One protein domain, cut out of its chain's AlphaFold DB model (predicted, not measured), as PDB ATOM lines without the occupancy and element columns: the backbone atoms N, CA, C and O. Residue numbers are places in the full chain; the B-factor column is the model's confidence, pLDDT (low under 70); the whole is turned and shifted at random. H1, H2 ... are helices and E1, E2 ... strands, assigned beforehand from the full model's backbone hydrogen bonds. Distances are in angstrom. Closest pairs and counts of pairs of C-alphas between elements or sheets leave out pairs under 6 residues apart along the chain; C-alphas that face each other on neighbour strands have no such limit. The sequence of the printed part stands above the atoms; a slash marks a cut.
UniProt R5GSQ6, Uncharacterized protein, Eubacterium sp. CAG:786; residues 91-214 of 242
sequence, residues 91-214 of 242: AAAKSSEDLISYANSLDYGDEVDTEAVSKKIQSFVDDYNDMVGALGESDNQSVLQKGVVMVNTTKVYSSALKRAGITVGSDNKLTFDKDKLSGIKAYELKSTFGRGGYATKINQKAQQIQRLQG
ATOM      1  N   ALA A  91     110.391 158.786 199.984       82.69
ATOM      2  CA  ALA A  91     111.461 159.777 200.020       82.69
ATOM      3  C   ALA A  91     110.976 161.064 200.702       82.69
ATOM      4  O   ALA A  91     111.517 161.447 201.738       82.69
ATOM      5  N   ALA A  92     109.841 161.610 200.250       82.56
ATOM      6  CA  ALA A  92     109.232 162.803 200.834       82.56
ATOM      7  C   ALA A  92     108.870 162.630 202.315       82.56
ATOM      8  O   ALA A  92     109.029 163.557 203.109       82.56
ATOM      9  N   ALA A  93     108.398 161.448 202.727       84.06
ATOM     10  CA  ALA A  93     108.149 161.163 204.138       84.06
ATOM     11  C   ALA A  93     109.447 161.209 204.959       84.06
ATOM     12  O   ALA A  93     109.455 161.793 206.044       84.06
ATOM     13  N   LYS A  94     110.538 160.640 204.432       86.31
ATOM     14  CA  LYS A  94     111.834 160.578 205.109       86.31
ATOM     15  C   LYS A  94     112.489 161.954 205.220       86.31
ATOM     16  O   LYS A  94     112.831 162.350 206.328       86.31
ATOM     17  N   SER A  95     112.588 162.714 204.131       86.06
ATOM     18  CA  SER A  95     113.145 164.075 204.180       86.06
ATOM     19  C   SER A  95     112.306 165.018 205.035       86.06
ATOM     20  O   SER A  95     112.857 165.848 205.758       86.06
ATOM     21  N   SER A  96     110.979 164.845 205.042       86.25
ATOM     22  CA  SER A  96     110.116 165.551 205.992       86.25
ATOM     23  C   SER A  96     110.459 165.194 207.438       86.25
ATOM     24  O   SER A  96     110.559 166.095 208.260       86.25
ATOM     25  N   GLU A  97     110.649 163.912 207.762       83.06
ATOM     26  CA  GLU A  97     111.019 163.468 209.117       83.06
ATOM     27  C   GLU A  97     112.384 164.022 209.541       83.06
ATOM     28  O   GLU A  97     112.529 164.560 210.637       83.06
ATOM     29  N   ASP A  98     113.367 163.975 208.642       87.31
ATOM     30  CA  ASP A  98     114.718 164.482 208.885       87.31
ATOM     31  C   ASP A  98     114.736 165.997 209.129       87.31
ATOM     32  O   ASP A  98     115.568 166.488 209.907       87.31
ATOM     33  N   LEU A  99     113.838 166.736 208.468       88.62
ATOM     34  CA  LEU A  99     113.651 168.174 208.651       88.62
ATOM     35  C   LEU A  99     112.863 168.488 209.933       88.62
ATOM     36  O   LEU A  99     113.240 169.401 210.665       88.62
ATOM     37  N   ILE A 100     111.822 167.708 210.249       87.44
ATOM     38  CA  ILE A 100     111.054 167.812 211.503       87.44
ATOM     39  C   ILE A 100     111.962 167.563 212.708       87.44
ATOM     40  O   ILE A 100     111.912 168.317 213.678       87.44
ATOM     41  N   SER A 101     112.780 166.511 212.656       87.81
ATOM     42  CA  SER A 101     113.681 166.126 213.742       87.81
ATOM     43  C   SER A 101     114.697 167.232 214.024       87.81
ATOM     44  O   SER A 101     114.809 167.682 215.163       87.81
ATOM     45  N   TYR A 102     115.321 167.774 212.973       87.19
ATOM     46  CA  TYR A 102     116.229 168.917 213.092       87.19
ATOM     47  C   TYR A 102     115.531 170.167 213.646       87.19
ATOM     48  O   TYR A 102     116.008 170.793 214.584       87.19
ATOM     49  N   ALA A 103     114.362 170.525 213.110       86.56
ATOM     50  CA  ALA A 103     113.638 171.708 213.569       86.56
ATOM     51  C   ALA A 103     113.179 171.586 215.036       86.56
ATOM     52  O   ALA A 103     113.077 172.588 215.740       86.56
ATOM     53  N   ASN A 104     112.898 170.369 215.509       85.44
ATOM     54  CA  ASN A 104     112.513 170.126 216.898       85.44
ATOM     55  C   ASN A 104     113.703 170.050 217.858       85.44
ATOM     56  O   ASN A 104     113.504 170.372 219.032       85.44
ATOM     57  N   SER A 105     114.885 169.636 217.387       87.19
ATOM     58  CA  SER A 105     116.097 169.578 218.210       87.19
ATOM     59  C   SER A 105     116.636 170.958 218.570       87.19
ATOM     60  O   SER A 105     117.346 171.066 219.559       87.19
ATOM     61  N   LEU A 106     116.285 171.992 217.799       84.38
ATOM     62  CA  LEU A 106     116.633 173.376 218.117       84.38
ATOM     63  C   LEU A 106     115.856 173.885 219.337       84.38
ATOM     64  O   LEU A 106     114.622 173.744 219.418       84.38
ATOM     65  N   ASP A 107     116.569 174.537 220.245       81.62
ATOM     66  CA  ASP A 107     116.007 175.363 221.302       81.62
ATOM     67  C   ASP A 107     115.715 176.794 220.811       81.62
ATOM     68  O   ASP A 107     116.178 177.238 219.760       81.62
ATOM     69  N   TYR A 108     114.888 177.534 221.550       72.12
ATOM     70  CA  TYR A 108     114.397 178.853 221.131       72.12
ATOM     71  C   TYR A 108     115.494 179.929 221.015       72.12
ATOM     72  O   TYR A 108     115.260 180.942 220.349       72.12
ATOM     73  N   GLY A 109     116.657 179.712 221.637       71.00
ATOM     74  CA  GLY A 109     117.827 180.594 221.582       71.00
ATOM     75  C   GLY A 109     118.979 180.091 220.708       71.00
ATOM     76  O   GLY A 109     119.994 180.778 220.636       71.00
ATOM     77  N   ASP A 110     118.841 178.929 220.063       78.75
ATOM     78  CA  ASP A 110     119.941 178.324 219.311       78.75
ATOM     79  C   ASP A 110     120.264 179.100 218.032       78.75
ATOM     80  O   ASP A 110     119.376 179.544 217.289       78.75
ATOM     81  N   GLU A 111     121.560 179.200 217.736       77.56
ATOM     82  CA  GLU A 111     122.013 179.598 216.411       77.56
ATOM     83  C   GLU A 111     121.676 178.492 215.409       77.56
ATOM     84  O   GLU A 111     122.003 177.316 215.583       77.56
ATOM     85  N   VAL A 112     120.990 178.876 214.336       81.00
ATOM     86  CA  VAL A 112     120.619 177.943 213.276       81.00
ATOM     87  C   VAL A 112     121.846 177.689 212.407       81.00
ATOM     88  O   VAL A 112     122.338 178.602 211.744       81.00
ATOM     89  N   ASP A 113     122.295 176.435 212.350       85.75
ATOM     90  CA  ASP A 113     123.291 175.994 211.370       85.75
ATOM     91  C   ASP A 113     122.682 176.057 209.963       85.75
ATOM     92  O   ASP A 113     122.064 175.107 209.468       85.75
ATOM     93  N   THR A 114     122.847 177.223 209.337       84.00
ATOM     94  CA  THR A 114     122.311 177.540 208.012       84.00
ATOM     95  C   THR A 114     122.764 176.553 206.943       84.00
ATOM     96  O   THR A 114     121.994 176.285 206.023       84.00
ATOM     97  N   GLU A 115     123.948 175.945 207.047       86.44
ATOM     98  CA  GLU A 115     124.401 174.952 206.073       86.44
ATOM     99  C   GLU A 115     123.682 173.616 206.242       86.44
ATOM    100  O   GLU A 115     123.196 173.043 205.255       86.44
ATOM    101  N   ALA A 116     123.575 173.130 207.481       87.00
ATOM    102  CA  ALA A 116     122.882 171.886 207.787       87.00
ATOM    103  C   ALA A 116     121.388 171.978 207.453       87.00
ATOM    104  O   ALA A 116     120.837 171.074 206.810       87.00
ATOM    105  N   VAL A 117     120.733 173.084 207.828       87.50
ATOM    106  CA  VAL A 117     119.315 173.282 207.519       87.50
ATOM    107  C   VAL A 117     119.081 173.487 206.021       87.50
ATOM    108  O   VAL A 117     118.120 172.932 205.495       87.50
ATOM    109  N   SER A 118     119.982 174.171 205.302       89.69
ATOM    110  CA  SER A 118     119.870 174.341 203.846       89.69
ATOM    111  C   SER A 118     119.854 173.002 203.124       89.69
ATOM    112  O   SER A 118     119.015 172.790 202.255       89.69
ATOM    113  N   LYS A 119     120.747 172.075 203.498       91.44
ATOM    114  CA  LYS A 119     120.790 170.732 202.899       91.44
ATOM    115  C   LYS A 119     119.491 169.968 203.151       91.44
ATOM    116  O   LYS A 119     118.944 169.379 202.226       91.44
ATOM    117  N   LYS A 120     118.967 170.018 204.380       91.44
ATOM    118  CA  LYS A 120     117.707 169.345 204.744       91.44
ATOM    119  C   LYS A 120     116.498 169.943 204.028       91.44
ATOM    120  O   LYS A 120     115.651 169.193 203.550       91.44
ATOM    121  N   ILE A 121     116.423 171.272 203.936       91.94
ATOM    122  CA  ILE A 121     115.367 171.965 203.193       91.94
ATOM    123  C   ILE A 121     115.453 171.623 201.705       91.94
ATOM    124  O   ILE A 121     114.424 171.318 201.111       91.94
ATOM    125  N   GLN A 122     116.654 171.625 201.122       92.75
ATOM    126  CA  GLN A 122     116.858 171.266 199.721       92.75
ATOM    127  C   GLN A 122     116.370 169.840 199.441       92.75
ATOM    128  O   GLN A 122     115.516 169.661 198.581       92.75
ATOM    129  N   SER A 123     116.806 168.846 200.226       92.44
ATOM    130  CA  SER A 123     116.336 167.461 200.073       92.44
ATOM    131  C   SER A 123     114.817 167.338 200.218       92.44
ATOM    132  O   SER A 123     114.175 166.635 199.447       92.44
ATOM    133  N   PHE A 124     114.221 168.054 201.174       92.25
ATOM    134  CA  PHE A 124     112.769 168.090 201.333       92.25
ATOM    135  C   PHE A 124     112.051 168.704 200.117       92.25
ATOM    136  O   PHE A 124     110.997 168.216 199.713       92.25
ATOM    137  N   VAL A 125     112.601 169.775 199.540       93.25
ATOM    138  CA  VAL A 125     112.057 170.435 198.345       93.25
ATOM    139  C   VAL A 125     112.137 169.521 197.127       93.25
ATOM    140  O   VAL A 125     111.143 169.400 196.407       93.25
ATOM    141  N   ASP A 126     113.269 168.852 196.932       89.62
ATOM    142  CA  ASP A 126     113.482 167.928 195.818       89.62
ATOM    143  C   ASP A 126     112.515 166.738 195.911       89.62
ATOM    144  O   ASP A 126     111.726 166.510 194.992       89.62
ATOM    145  N   ASP A 127     112.439 166.078 197.071       88.31
ATOM    146  CA  ASP A 127     111.537 164.938 197.268       88.31
ATOM    147  C   ASP A 127     110.049 165.330 197.171       88.31
ATOM    148  O   ASP A 127     109.216 164.562 196.677       88.31
ATOM    149  N   TYR A 128     109.679 166.533 197.628       86.25
ATOM    150  CA  TYR A 128     108.324 167.059 197.439       86.25
ATOM    151  C   TYR A 128     108.011 167.253 195.951       86.25
ATOM    152  O   TYR A 128     106.921 166.895 195.496       86.25
ATOM    153  N   ASN A 129     108.950 167.813 195.185       83.06
ATOM    154  CA  ASN A 129     108.784 168.064 193.755       83.06
ATOM    155  C   ASN A 129     108.647 166.767 192.960       83.06
ATOM    156  O   ASN A 129     107.802 166.694 192.060       83.06
ATOM    157  N   ASP A 130     109.415 165.746 193.330       81.75
ATOM    158  CA  ASP A 130     109.321 164.403 192.763       81.75
ATOM    159  C   ASP A 130     107.976 163.759 193.097       81.75
ATOM    160  O   ASP A 130     107.310 163.200 192.223       81.75
ATOM    161  N   MET A 131     107.502 163.919 194.335       75.94
ATOM    162  CA  MET A 131     106.181 163.450 194.743       75.94
ATOM    163  C   MET A 131     105.057 164.155 193.969       75.94
ATOM    164  O   MET A 131     104.132 163.487 193.513       75.94
ATOM    165  N   VAL A 132     105.123 165.477 193.770       73.69
ATOM    166  CA  VAL A 132     104.156 166.224 192.938       73.69
ATOM    167  C   VAL A 132     104.191 165.752 191.481       73.69
ATOM    168  O   VAL A 132     103.130 165.604 190.871       73.69
ATOM    169  N   GLY A 133     105.382 165.484 190.938       68.62
ATOM    170  CA  GLY A 133     105.558 164.913 189.601       68.62
ATOM    171  C   GLY A 133     104.888 163.547 189.474       68.62
ATOM    172  O   GLY A 133     103.979 163.379 188.663       68.62
ATOM    173  N   ALA A 134     105.247 162.612 190.354       66.75
ATOM    174  CA  ALA A 134     104.699 161.259 190.365       66.75
ATOM    175  C   ALA A 134     103.174 161.250 190.586       66.75
ATOM    176  O   ALA A 134     102.447 160.471 189.970       66.75
ATOM    177  N   LEU A 135     102.653 162.146 191.433       63.59
ATOM    178  CA  LEU A 135     101.211 162.312 191.632       63.59
ATOM    179  C   LEU A 135     100.494 162.772 190.358       63.59
ATOM    180  O   LEU A 135      99.379 162.322 190.113       63.59
ATOM    181  N   GLY A 136     101.114 163.640 189.554       58.00
ATOM    182  CA  GLY A 136     100.566 164.084 188.269       58.00
ATOM    183  C   GLY A 136     100.460 162.971 187.222       58.00
ATOM    184  O   GLY A 136      99.625 163.059 186.323       58.00
ATOM    185  N   GLU A 137     101.259 161.915 187.366       59.41
ATOM    186  CA  GLU A 137     101.291 160.747 186.477       59.41
ATOM    187  C   GLU A 137     100.448 159.565 186.988       59.41
ATOM    188  O   GLU A 137     100.332 158.543 186.310       59.41
ATOM    189  N   SER A 138      99.856 159.681 188.183       51.81
ATOM    190  CA  SER A 138      99.097 158.600 188.809       51.81
ATOM    191  C   SER A 138      97.663 158.504 188.285       51.81
ATOM    192  O   SER A 138      96.911 159.473 188.321       51.81
ATOM    193  N   ASP A 139      97.230 157.292 187.931       50.72
ATOM    194  CA  ASP A 139      95.826 156.997 187.606       50.72
ATOM    195  C   ASP A 139      94.977 156.651 188.849       50.72
ATOM    196  O   ASP A 139      93.762 156.448 188.753       50.72
ATOM    197  N   ASN A 140      95.589 156.540 190.037       50.09
ATOM    198  CA  ASN A 140      94.887 156.115 191.247       50.09
ATOM    199  C   ASN A 140      94.164 157.298 191.907       50.09
ATOM    200  O   ASN A 140      94.773 158.220 192.447       50.09
ATOM    201  N   GLN A 141      92.837 157.229 191.936       50.25
ATOM    202  CA  GLN A 141      91.994 158.297 192.461       50.25
ATOM    203  C   GLN A 141      92.296 158.692 193.911       50.25
ATOM    204  O   GLN A 141      92.331 159.876 194.249       50.25
ATOM    205  N   SER A 142      92.487 157.708 194.787       50.88
ATOM    206  CA  SER A 142      92.743 157.951 196.209       50.88
ATOM    207  C   SER A 142      94.102 158.622 196.419       50.88
ATOM    208  O   SER A 142      94.279 159.413 197.346       50.88
ATOM    209  N   VAL A 143      95.052 158.335 195.528       55.62
ATOM    210  CA  VAL A 143      96.379 158.955 195.474       55.62
ATOM    211  C   VAL A 143      96.278 160.396 194.956       55.62
ATOM    212  O   VAL A 143      96.767 161.311 195.619       55.62
ATOM    213  N   LEU A 144      95.548 160.627 193.861       55.00
ATOM    214  CA  LEU A 144      95.310 161.959 193.290       55.00
ATOM    215  C   LEU A 144      94.609 162.909 194.269       55.00
ATOM    216  O   LEU A 144      95.043 164.045 194.448       55.00
ATOM    217  N   GLN A 145      93.562 162.444 194.963       51.34
ATOM    218  CA  GLN A 145      92.869 163.236 195.987       51.34
ATOM    219  C   GLN A 145      93.816 163.680 197.107       51.34
ATOM    220  O   GLN A 145      93.767 164.829 197.552       51.34
ATOM    221  N   LYS A 146      94.715 162.795 197.554       60.50
ATOM    222  CA  LYS A 146      95.723 163.153 198.559       60.50
ATOM    223  C   LYS A 146      96.757 164.130 198.009       60.50
ATOM    224  O   LYS A 146      97.153 165.025 198.751       60.50
ATOM    225  N   GLY A 147      97.118 164.018 196.732       55.22
ATOM    226  CA  GLY A 147      97.959 164.991 196.037       55.22
ATOM    227  C   GLY A 147      97.342 166.390 195.976       55.22
ATOM    228  O   GLY A 147      98.009 167.368 196.307       55.22
ATOM    229  N   VAL A 148      96.043 166.498 195.672       53.78
ATOM    230  CA  VAL A 148      95.310 167.781 195.701       53.78
ATOM    231  C   VAL A 148      95.343 168.405 197.099       53.78
ATOM    232  O   VAL A 148      95.655 169.587 197.248       53.78
ATOM    233  N   VAL A 149      95.063 167.616 198.143       57.59
ATOM    234  CA  VAL A 149      95.112 168.103 199.533       57.59
ATOM    235  C   VAL A 149      96.532 168.517 199.928       57.59
ATOM    236  O   VAL A 149      96.699 169.509 200.638       57.59
ATOM    237  N   MET A 150      97.551 167.788 199.464       67.56
ATOM    238  CA  MET A 150      98.958 168.108 199.700       67.56
ATOM    239  C   MET A 150      99.324 169.471 199.102       67.56
ATOM    240  O   MET A 150      99.753 170.354 199.838       67.56
ATOM    241  N   VAL A 151      99.051 169.681 197.813       68.00
ATOM    242  CA  VAL A 151      99.291 170.955 197.115       68.00
ATOM    243  C   VAL A 151      98.521 172.112 197.756       68.00
ATOM    244  O   VAL A 151      99.061 173.205 197.927       68.00
ATOM    245  N   ASN A 152      97.266 171.894 198.160       55.59
ATOM    246  CA  ASN A 152      96.490 172.935 198.832       55.59
ATOM    247  C   ASN A 152      97.079 173.291 200.207       55.59
ATOM    248  O   ASN A 152      97.157 174.463 200.566       55.59
ATOM    249  N   THR A 153      97.563 172.290 200.949       66.06
ATOM    250  CA  THR A 153      98.279 172.510 202.215       66.06
ATOM    251  C   THR A 153      99.526 173.364 201.978       66.06
ATOM    252  O   THR A 153      99.741 174.340 202.688       66.06
ATOM    253  N   THR A 154     100.305 173.080 200.934       67.44
ATOM    254  CA  THR A 154     101.473 173.886 200.541       67.44
ATOM    255  C   THR A 154     101.124 175.344 200.265       67.44
ATOM    256  O   THR A 154     101.819 176.242 200.736       67.44
ATOM    257  N   LYS A 155     100.008 175.604 199.577       67.25
ATOM    258  CA  LYS A 155      99.537 176.973 199.314       67.25
ATOM    259  C   LYS A 155      99.181 177.722 200.596       67.25
ATOM    260  O   LYS A 155      99.561 178.883 200.732       67.25
ATOM    261  N   VAL A 156      98.529 177.061 201.555       74.44
ATOM    262  CA  VAL A 156      98.204 177.655 202.866       74.44
ATOM    263  C   VAL A 156      99.471 178.042 203.637       74.44
ATOM    264  O   VAL A 156      99.513 179.094 204.268       74.44
ATOM    265  N   TYR A 157     100.529 177.234 203.544       75.81
ATOM    266  CA  TYR A 157     101.805 177.498 204.215       75.81
ATOM    267  C   TYR A 157     102.775 178.370 203.397       75.81
ATOM    268  O   TYR A 157     103.866 178.664 203.881       75.81
ATOM    269  N   SER A 158     102.391 178.839 202.203       74.31
ATOM    270  CA  SER A 158     103.259 179.609 201.293       74.31
ATOM    271  C   SER A 158     103.924 180.822 201.953       74.31
ATOM    272  O   SER A 158     105.115 181.046 201.759       74.31
ATOM    273  N   SER A 159     103.204 181.565 202.796       78.50
ATOM    274  CA  SER A 159     103.761 182.714 203.526       78.50
ATOM    275  C   SER A 159     104.834 182.319 204.547       78.50
ATOM    276  O   SER A 159     105.797 183.058 204.731       78.50
ATOM    277  N   ALA A 160     104.682 181.171 205.215       82.75
ATOM    278  CA  ALA A 160     105.680 180.652 206.153       82.75
ATOM    279  C   ALA A 160     106.890 180.070 205.414       82.75
ATOM    280  O   ALA A 160     108.028 180.344 205.778       82.75
ATOM    281  N   LEU A 161     106.636 179.358 204.316       86.25
ATOM    282  CA  LEU A 161     107.661 178.836 203.417       86.25
ATOM    283  C   LEU A 161     108.522 179.956 202.833       86.25
ATOM    284  O   LEU A 161     109.744 179.855 202.859       86.25
ATOM    285  N   LYS A 162     107.906 181.068 202.419       86.56
ATOM    286  CA  LYS A 162     108.620 182.225 201.869       86.56
ATOM    287  C   LYS A 162     109.606 182.836 202.866       86.56
ATOM    288  O   LYS A 162     110.674 183.276 202.452       86.56
ATOM    289  N   ARG A 163     109.275 182.836 204.164       83.38
ATOM    290  CA  ARG A 163     110.194 183.278 205.234       83.38
ATOM    291  C   ARG A 163     111.384 182.339 205.418       83.38
ATOM    292  O   ARG A 163     112.438 182.791 205.835       83.38
ATOM    293  N   ALA A 164     111.232 181.067 205.065       84.31
ATOM    294  CA  ALA A 164     112.313 180.088 205.033       84.31
ATOM    295  C   ALA A 164     113.022 180.004 203.668       84.31
ATOM    296  O   ALA A 164     113.676 179.007 203.381       84.31
ATOM    297  N   GLY A 165     112.854 181.007 202.798       86.75
ATOM    298  CA  GLY A 165     113.454 181.018 201.464       86.75
ATOM    299  C   GLY A 165     112.798 180.064 200.461       86.75
ATOM    300  O   GLY A 165     113.324 179.872 199.372       86.75
ATOM    301  N   ILE A 166     111.642 179.474 200.775       89.94
ATOM    302  CA  ILE A 166     110.944 178.533 199.893       89.94
ATOM    303  C   ILE A 166     109.786 179.232 199.175       89.94
ATOM    304  O   ILE A 166     108.865 179.762 199.796       89.94
ATOM    305  N   THR A 167     109.789 179.184 197.846       85.50
ATOM    306  CA  THR A 167     108.717 179.731 197.002       85.50
ATOM    307  C   THR A 167     107.876 178.606 196.411       85.50
ATOM    308  O   THR A 167     108.416 177.600 195.960       85.50
ATOM    309  N   VAL A 168     106.553 178.783 196.396       78.12
ATOM    310  CA  VAL A 168     105.620 177.867 195.726       78.12
ATOM    311  C   VAL A 168     105.394 178.363 194.298       78.12
ATOM    312  O   VAL A 168     104.841 179.447 194.100       78.12
ATOM    313  N   GLY A 169     105.838 177.583 193.318       58.44
ATOM    314  CA  GLY A 169     105.653 177.837 191.896       58.44
ATOM    315  C   GLY A 169     104.213 177.611 191.437       58.44
ATOM    316  O   GLY A 169     103.385 177.009 192.126       58.44
ATOM    317  N   SER A 170     103.897 178.094 190.238       58.75
ATOM    318  CA  SER A 170     102.574 177.907 189.637       58.75
ATOM    319  C   SER A 170     102.301 176.434 189.301       58.75
ATOM    320  O   SER A 170     101.194 175.937 189.483       58.75
ATOM    321  N   ASP A 171     103.328 175.674 188.941       59.00
ATOM    322  CA  ASP A 171     103.284 174.216 188.793       59.00
ATOM    323  C   ASP A 171     103.063 173.452 190.115       59.00
ATOM    324  O   ASP A 171     102.919 172.228 190.107       59.00
ATOM    325  N   ASN A 172     102.928 174.168 191.236       70.56
ATOM    326  CA  ASN A 172     102.832 173.655 192.599       70.56
ATOM    327  C   ASN A 172     104.112 172.969 193.087       70.56
ATOM    328  O   ASN A 172     104.048 172.243 194.074       70.56
ATOM    329  N   LYS A 173     105.252 173.201 192.427       80.06
ATOM    330  CA  LYS A 173     106.568 172.793 192.915       80.06
ATOM    331  C   LYS A 173     107.149 173.847 193.851       80.06
ATOM    332  O   LYS A 173     106.713 174.998 193.879       80.06
ATOM    333  N   LEU A 174     108.119 173.436 194.649       87.31
ATOM    334  CA  LEU A 174     108.867 174.285 195.557       87.31
ATOM    335  C   LEU A 174     110.209 174.663 194.933       87.31
ATOM    336  O   LEU A 174     110.864 173.850 194.283       87.31
ATOM    337  N   THR A 175     110.637 175.895 195.171       90.19
ATOM    338  CA  THR A 175     111.989 176.366 194.863       90.19
ATOM    339  C   THR A 175     112.604 176.899 196.139       90.19
ATOM    340  O   THR A 175     111.983 177.723 196.812       90.19
ATOM    341  N   PHE A 176     113.802 176.430 196.473       92.81
ATOM    342  CA  PHE A 176     114.536 176.890 197.640       92.81
ATOM    343  C   PHE A 176     115.608 177.901 197.236       92.81
ATOM    344  O   PHE A 176     116.419 177.652 196.351       92.81
ATOM    345  N   ASP A 177     115.578 179.050 197.895       89.69
ATOM    346  CA  ASP A 177     116.557 180.117 197.782       89.69
ATOM    347  C   ASP A 177     117.391 180.133 199.069       89.69
ATOM    348  O   ASP A 177     116.950 180.635 200.109       89.69
ATOM    349  N   LYS A 178     118.584 179.529 198.995       84.06
ATOM    350  CA  LYS A 178     119.509 179.404 200.130       84.06
ATOM    351  C   LYS A 178     119.900 180.769 200.698       84.06
ATOM    352  O   LYS A 178     120.039 180.899 201.913       84.06
ATOM    353  N   ASP A 179     120.009 181.785 199.847       82.94
ATOM    354  CA  ASP A 179     120.443 183.125 200.246       82.94
ATOM    355  C   ASP A 179     119.390 183.818 201.119       82.94
ATOM    356  O   ASP A 179     119.716 184.635 201.975       82.94
ATOM    357  N   LYS A 180     118.115 183.436 200.981       81.19
ATOM    358  CA  LYS A 180     117.016 183.934 201.825       81.19
ATOM    359  C   LYS A 180     116.883 183.219 203.166       81.19
ATOM    360  O   LYS A 180     116.062 183.633 203.982       81.19
ATOM    361  N   LEU A 181     117.663 182.165 203.404       78.00
ATOM    362  CA  LEU A 181     117.689 181.476 204.693       78.00
ATOM    363  C   LEU A 181     118.541 182.224 205.733       78.00
ATOM    364  O   LEU A 181     118.415 181.962 206.930       78.00
ATOM    365  N   SER A 182     119.403 183.158 205.309       67.88
ATOM    366  CA  SER A 182     120.254 183.921 206.224       67.88
ATOM    367  C   SER A 182     119.396 184.762 207.178       67.88
ATOM    368  O   SER A 182     118.698 185.681 206.749       67.88
ATOM    369  N   GLY A 183     119.450 184.449 208.475       71.12
ATOM    370  CA  GLY A 183     118.723 185.175 209.521       71.12
ATOM    371  C   GLY A 183     117.403 184.545 209.972       71.12
ATOM    372  O   GLY A 183     116.728 185.144 210.812       71.12
ATOM    373  N   ILE A 184     117.035 183.353 209.478       81.44
ATOM    374  CA  ILE A 184     115.901 182.613 210.048       81.44
ATOM    375  C   ILE A 184     116.186 182.252 211.510       81.44
ATOM    376  O   ILE A 184     117.244 181.710 211.838       81.44
ATOM    377  N   LYS A 185     115.234 182.537 212.400       85.38
ATOM    378  CA  LYS A 185     115.375 182.198 213.820       85.38
ATOM    379  C   LYS A 185     114.935 180.761 214.085       85.38
ATOM    380  O   LYS A 185     114.008 180.260 213.443       85.38
ATOM    381  N   ALA A 186     115.532 180.116 215.088       85.25
ATOM    382  CA  ALA A 186     115.202 178.743 215.474       85.25
ATOM    383  C   ALA A 186     113.694 178.541 215.717       85.25
ATOM    384  O   ALA A 186     113.114 177.564 215.243       85.25
ATOM    385  N   TYR A 187     113.017 179.503 216.359       83.12
ATOM    386  CA  TYR A 187     111.568 179.432 216.578       83.12
ATOM    387  C   TYR A 187     110.747 179.500 215.280       83.12
ATOM    388  O   TYR A 187     109.689 178.876 215.195       83.12
ATOM    389  N   GLU A 188     111.205 180.236 214.262       84.19
ATOM    390  CA  GLU A 188     110.522 180.336 212.967       84.19
ATOM    391  C   GLU A 188     110.676 179.040 212.185       84.19
ATOM    392  O   GLU A 188     109.705 178.544 211.603       84.19
ATOM    393  N   LEU A 189     111.874 178.452 212.234       85.62
ATOM    394  CA  LEU A 189     112.141 177.145 211.653       85.62
ATOM    395  C   LEU A 189     111.311 176.058 212.349       85.62
ATOM    396  O   LEU A 189     110.656 175.259 211.681       85.62
ATOM    397  N   LYS A 190     111.257 176.073 213.683       86.25
ATOM    398  CA  LYS A 190     110.467 175.139 214.496       86.25
ATOM    399  C   LYS A 190     108.966 175.295 214.269       86.25
ATOM    400  O   LYS A 190     108.267 174.299 214.120       86.25
ATOM    401  N   SER A 191     108.466 176.522 214.162       85.06
ATOM    402  CA  SER A 191     107.059 176.785 213.839       85.06
ATOM    403  C   SER A 191     106.697 176.317 212.424       85.06
ATOM    404  O   SER A 191     105.623 175.752 212.203       85.06
ATOM    405  N   THR A 192     107.605 176.507 211.463       86.44
ATOM    406  CA  THR A 192     107.348 176.191 210.052       86.44
ATOM    407  C   THR A 192     107.518 174.704 209.752       86.44
ATOM    408  O   THR A 192     106.674 174.130 209.068       86.44
ATOM    409  N   PHE A 193     108.562 174.056 210.270       89.62
ATOM    410  CA  PHE A 193     108.922 172.677 209.919       89.62
ATOM    411  C   PHE A 193     108.926 171.699 211.093       89.62
ATOM    412  O   PHE A 193     108.933 170.494 210.866       89.62
ATOM    413  N   GLY A 194     108.884 172.182 212.332       80.12
ATOM    414  CA  GLY A 194     108.825 171.331 213.515       80.12
ATOM    415  C   GLY A 194     107.464 170.662 213.706       80.12
ATOM    416  O   GLY A 194     106.636 170.539 212.792       80.12
ATOM    417  N   ARG A 195     107.225 170.183 214.929       77.00
ATOM    418  CA  ARG A 195     106.031 169.401 215.267       77.00
ATOM    419  C   ARG A 195     104.748 170.202 215.013       77.00
ATOM    420  O   ARG A 195     104.504 171.227 215.636       77.00
ATOM    421  N   GLY A 196     103.905 169.697 214.112       73.88
ATOM    422  CA  GLY A 196     102.640 170.342 213.733       73.88
ATOM    423  C   GLY A 196     102.763 171.391 212.619       73.88
ATOM    424  O   GLY A 196     101.734 171.832 212.102       73.88
ATOM    425  N   GLY A 197     103.991 171.722 212.208       79.38
ATOM    426  CA  GLY A 197     104.289 172.586 211.070       79.38
ATOM    427  C   GLY A 197     104.050 171.912 209.715       79.38
ATOM    428  O   GLY A 197     103.539 170.792 209.613       79.38
ATOM    429  N   TYR A 198     104.446 172.600 208.649       86.19
ATOM    430  CA  TYR A 198     104.266 172.179 207.264       86.19
ATOM    431  C   TYR A 198     104.884 170.807 206.966       86.19
ATOM    432  O   TYR A 198     104.185 169.933 206.449       86.19
ATOM    433  N   ALA A 199     106.144 170.571 207.354       85.31
ATOM    434  CA  ALA A 199     106.813 169.290 207.100       85.31
ATOM    435  C   ALA A 199     106.070 168.116 207.762       85.31
ATOM    436  O   ALA A 199     105.898 167.069 207.139       85.31
ATOM    437  N   THR A 200     105.504 168.312 208.962       79.56
ATOM    438  CA  THR A 200     104.647 167.301 209.616       79.56
ATOM    439  C   THR A 200     103.418 166.971 208.761       79.56
ATOM    440  O   THR A 200     103.035 165.807 208.634       79.56
ATOM    441  N   LYS A 201     102.778 167.976 208.148       80.62
ATOM    442  CA  LYS A 201     101.603 167.755 207.288       80.62
ATOM    443  C   LYS A 201     101.964 167.006 206.005       80.62
ATOM    444  O   LYS A 201     101.187 166.144 205.589       80.62
ATOM    445  N   ILE A 202     103.119 167.305 205.406       84.12
ATOM    446  CA  ILE A 202     103.617 166.606 204.212       84.12
ATOM    447  C   ILE A 202     103.983 165.162 204.545       84.12
ATOM    448  O   ILE A 202     103.454 164.262 203.897       84.12
ATOM    449  N   ASN A 203     104.743 164.923 205.618       85.00
ATOM    450  CA  ASN A 203     105.057 163.583 206.122       85.00
ATOM    451  C   ASN A 203     103.787 162.729 206.293       85.00
ATOM    452  O   ASN A 203     103.677 161.647 205.717       85.00
ATOM    453  N   GLN A 204     102.767 163.254 206.981       79.81
ATOM    454  CA  GLN A 204     101.495 162.550 207.178       79.81
ATOM    455  C   GLN A 204     100.799 162.201 205.855       79.81
ATOM    456  O   GLN A 204     100.219 161.122 205.721       79.81
ATOM    457  N   LYS A 205     100.807 163.109 204.873       73.00
ATOM    458  CA  LYS A 205     100.173 162.879 203.564       73.00
ATOM    459  C   LYS A 205     100.959 161.868 202.732       73.00
ATOM    460  O   LYS A 205     100.342 160.984 202.138       73.00
ATOM    461  N   ALA A 206     102.282 161.944 202.762       78.25
ATOM    462  CA  ALA A 206     103.182 161.017 202.095       78.25
ATOM    463  C   ALA A 206     103.053 159.593 202.661       78.25
ATOM    464  O   ALA A 206     102.798 158.651 201.911       78.25
ATOM    465  N   GLN A 207     103.047 159.437 203.988       75.00
ATOM    466  CA  GLN A 207     102.790 158.148 204.641       75.00
ATOM    467  C   GLN A 207     101.395 157.590 204.318       75.00
ATOM    468  O   GLN A 207     101.219 156.384 204.146       75.00
ATOM    469  N   GLN A 208     100.376 158.447 204.203       70.00
ATOM    470  CA  GLN A 208      99.046 158.002 203.781       70.00
ATOM    471  C   GLN A 208      99.035 157.502 202.331       70.00
ATOM    472  O   GLN A 208      98.359 156.516 202.045       70.00
ATOM    473  N   ILE A 209      99.766 158.153 201.424       67.50
ATOM    474  CA  ILE A 209      99.901 157.716 200.027       67.50
ATOM    475  C   ILE A 209     100.663 156.387 199.949       67.50
ATOM    476  O   ILE A 209     100.219 155.475 199.252       67.50
ATOM    477  N   GLN A 210     101.723 156.224 200.746       64.94
ATOM    478  CA  GLN A 210     102.460 154.965 200.879       64.94
ATOM    479  C   GLN A 210     101.550 153.806 201.324       64.94
ATOM    480  O   GLN A 210     101.645 152.703 200.787       64.94
ATOM    481  N   ARG A 211     100.649 154.050 202.287       62.34
ATOM    482  CA  ARG A 211      99.733 153.031 202.836       62.34
ATOM    483  C   ARG A 211      98.574 152.687 201.897       62.34
ATOM    484  O   ARG A 211      98.137 151.539 201.873       62.34
ATOM    485  N   LEU A 212      98.105 153.642 201.092       56.34
ATOM    486  CA  LEU A 212      97.028 153.416 200.121       56.34
ATOM    487  C   LEU A 212      97.402 152.455 198.988       56.34
ATOM    488  O   LEU A 212      96.513 151.846 198.401       56.34
ATOM    489  N   GLN A 213      98.687 152.320 198.666       51.47
ATOM    490  CA  GLN A 213      99.129 151.395 197.623       51.47
ATOM    491  C   GLN A 213      99.321 149.947 198.107       51.47
ATOM    492  O   GLN A 213      99.518 149.061 197.285       51.47
ATOM    493  N   GLY A 214      99.265 149.690 199.421       42.41
ATOM    494  CA  GLY A 214      99.410 148.346 200.000       42.41
ATOM    495  C   GLY A 214      98.128 147.750 200.591       42.41
ATOM    496  O   GLY A 214      98.133 146.591 200.988       42.41
TER     497      GLY A 214
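AT A GLANCE: This is residues 91 to 214 of the 242 residues of an uncharacterized protein of Eubacterium sp. CAG:786 (UniProt R5GSQ6). What shape is this? Four long helices, H1, H2, H3 and H7, form an up-and-down bundle, each running against the one before it, and the small antiparallel hairpin of E1 and E2 packs on H2. What else is there? The printed part has 124 residues, mostly helix, in the order H1 H2 H3 H4 E1 E2 H5 H6 H7. It is compact, with a radius of gyration of the C-alphas of 14.1 A, and elongated, spanning 46 by 28 by 21 A.

HOW THE PARTS SIT: What makes the sheet? E1, residues 166 to 168, and E2, residues 174 to 176, pair with N 167 and O 175 within hydrogen-bond range at 2.8 A. What comes near it? The closest C-alphas of E2 and H2, residues 114 to 136, are Leu 174 and Val 125, 5.7 A apart; those of E1 and H4, residues 158 to 163, are Val 168 and Ser 158, 6.3 A. H5, residues 178 to 181, only just touches H2, with 3 pairs of C-alphas within 8 A, the closest Lys 178 and Ser 118 at 6.3 A. How do the long helices stand? H1, residues 91 to 105, touches H2 at a shallow tilt of 30 degrees, opposite ways, closest at C-alphas 92 and 127, 4.8 A. H7, residues 198 to 212, touches H3, residues 141 to 156, at 2 degrees, opposite ways, closest at C-alphas 209 and 143, 5.9 A. How regular are the backbones? Every O i to N i+4 pair is within hydrogen-bond range in H1, H2, H3, H7 and H6, residues 186 to 193; H4 has 1 of 2, and H5 is too short for one.

IN THESE COORDINATES: Where does H1 begin? C-alpha 91 is at (111.461, 159.777, 200.020). Which helix is longest? H2 measures 32.3 A.

THE WHOLE: Is it cut? The printed part has no cut and no long link. Where is confidence low? Residues 133 to 155, 169 to 171, 182 and 209 to 214 are under 70.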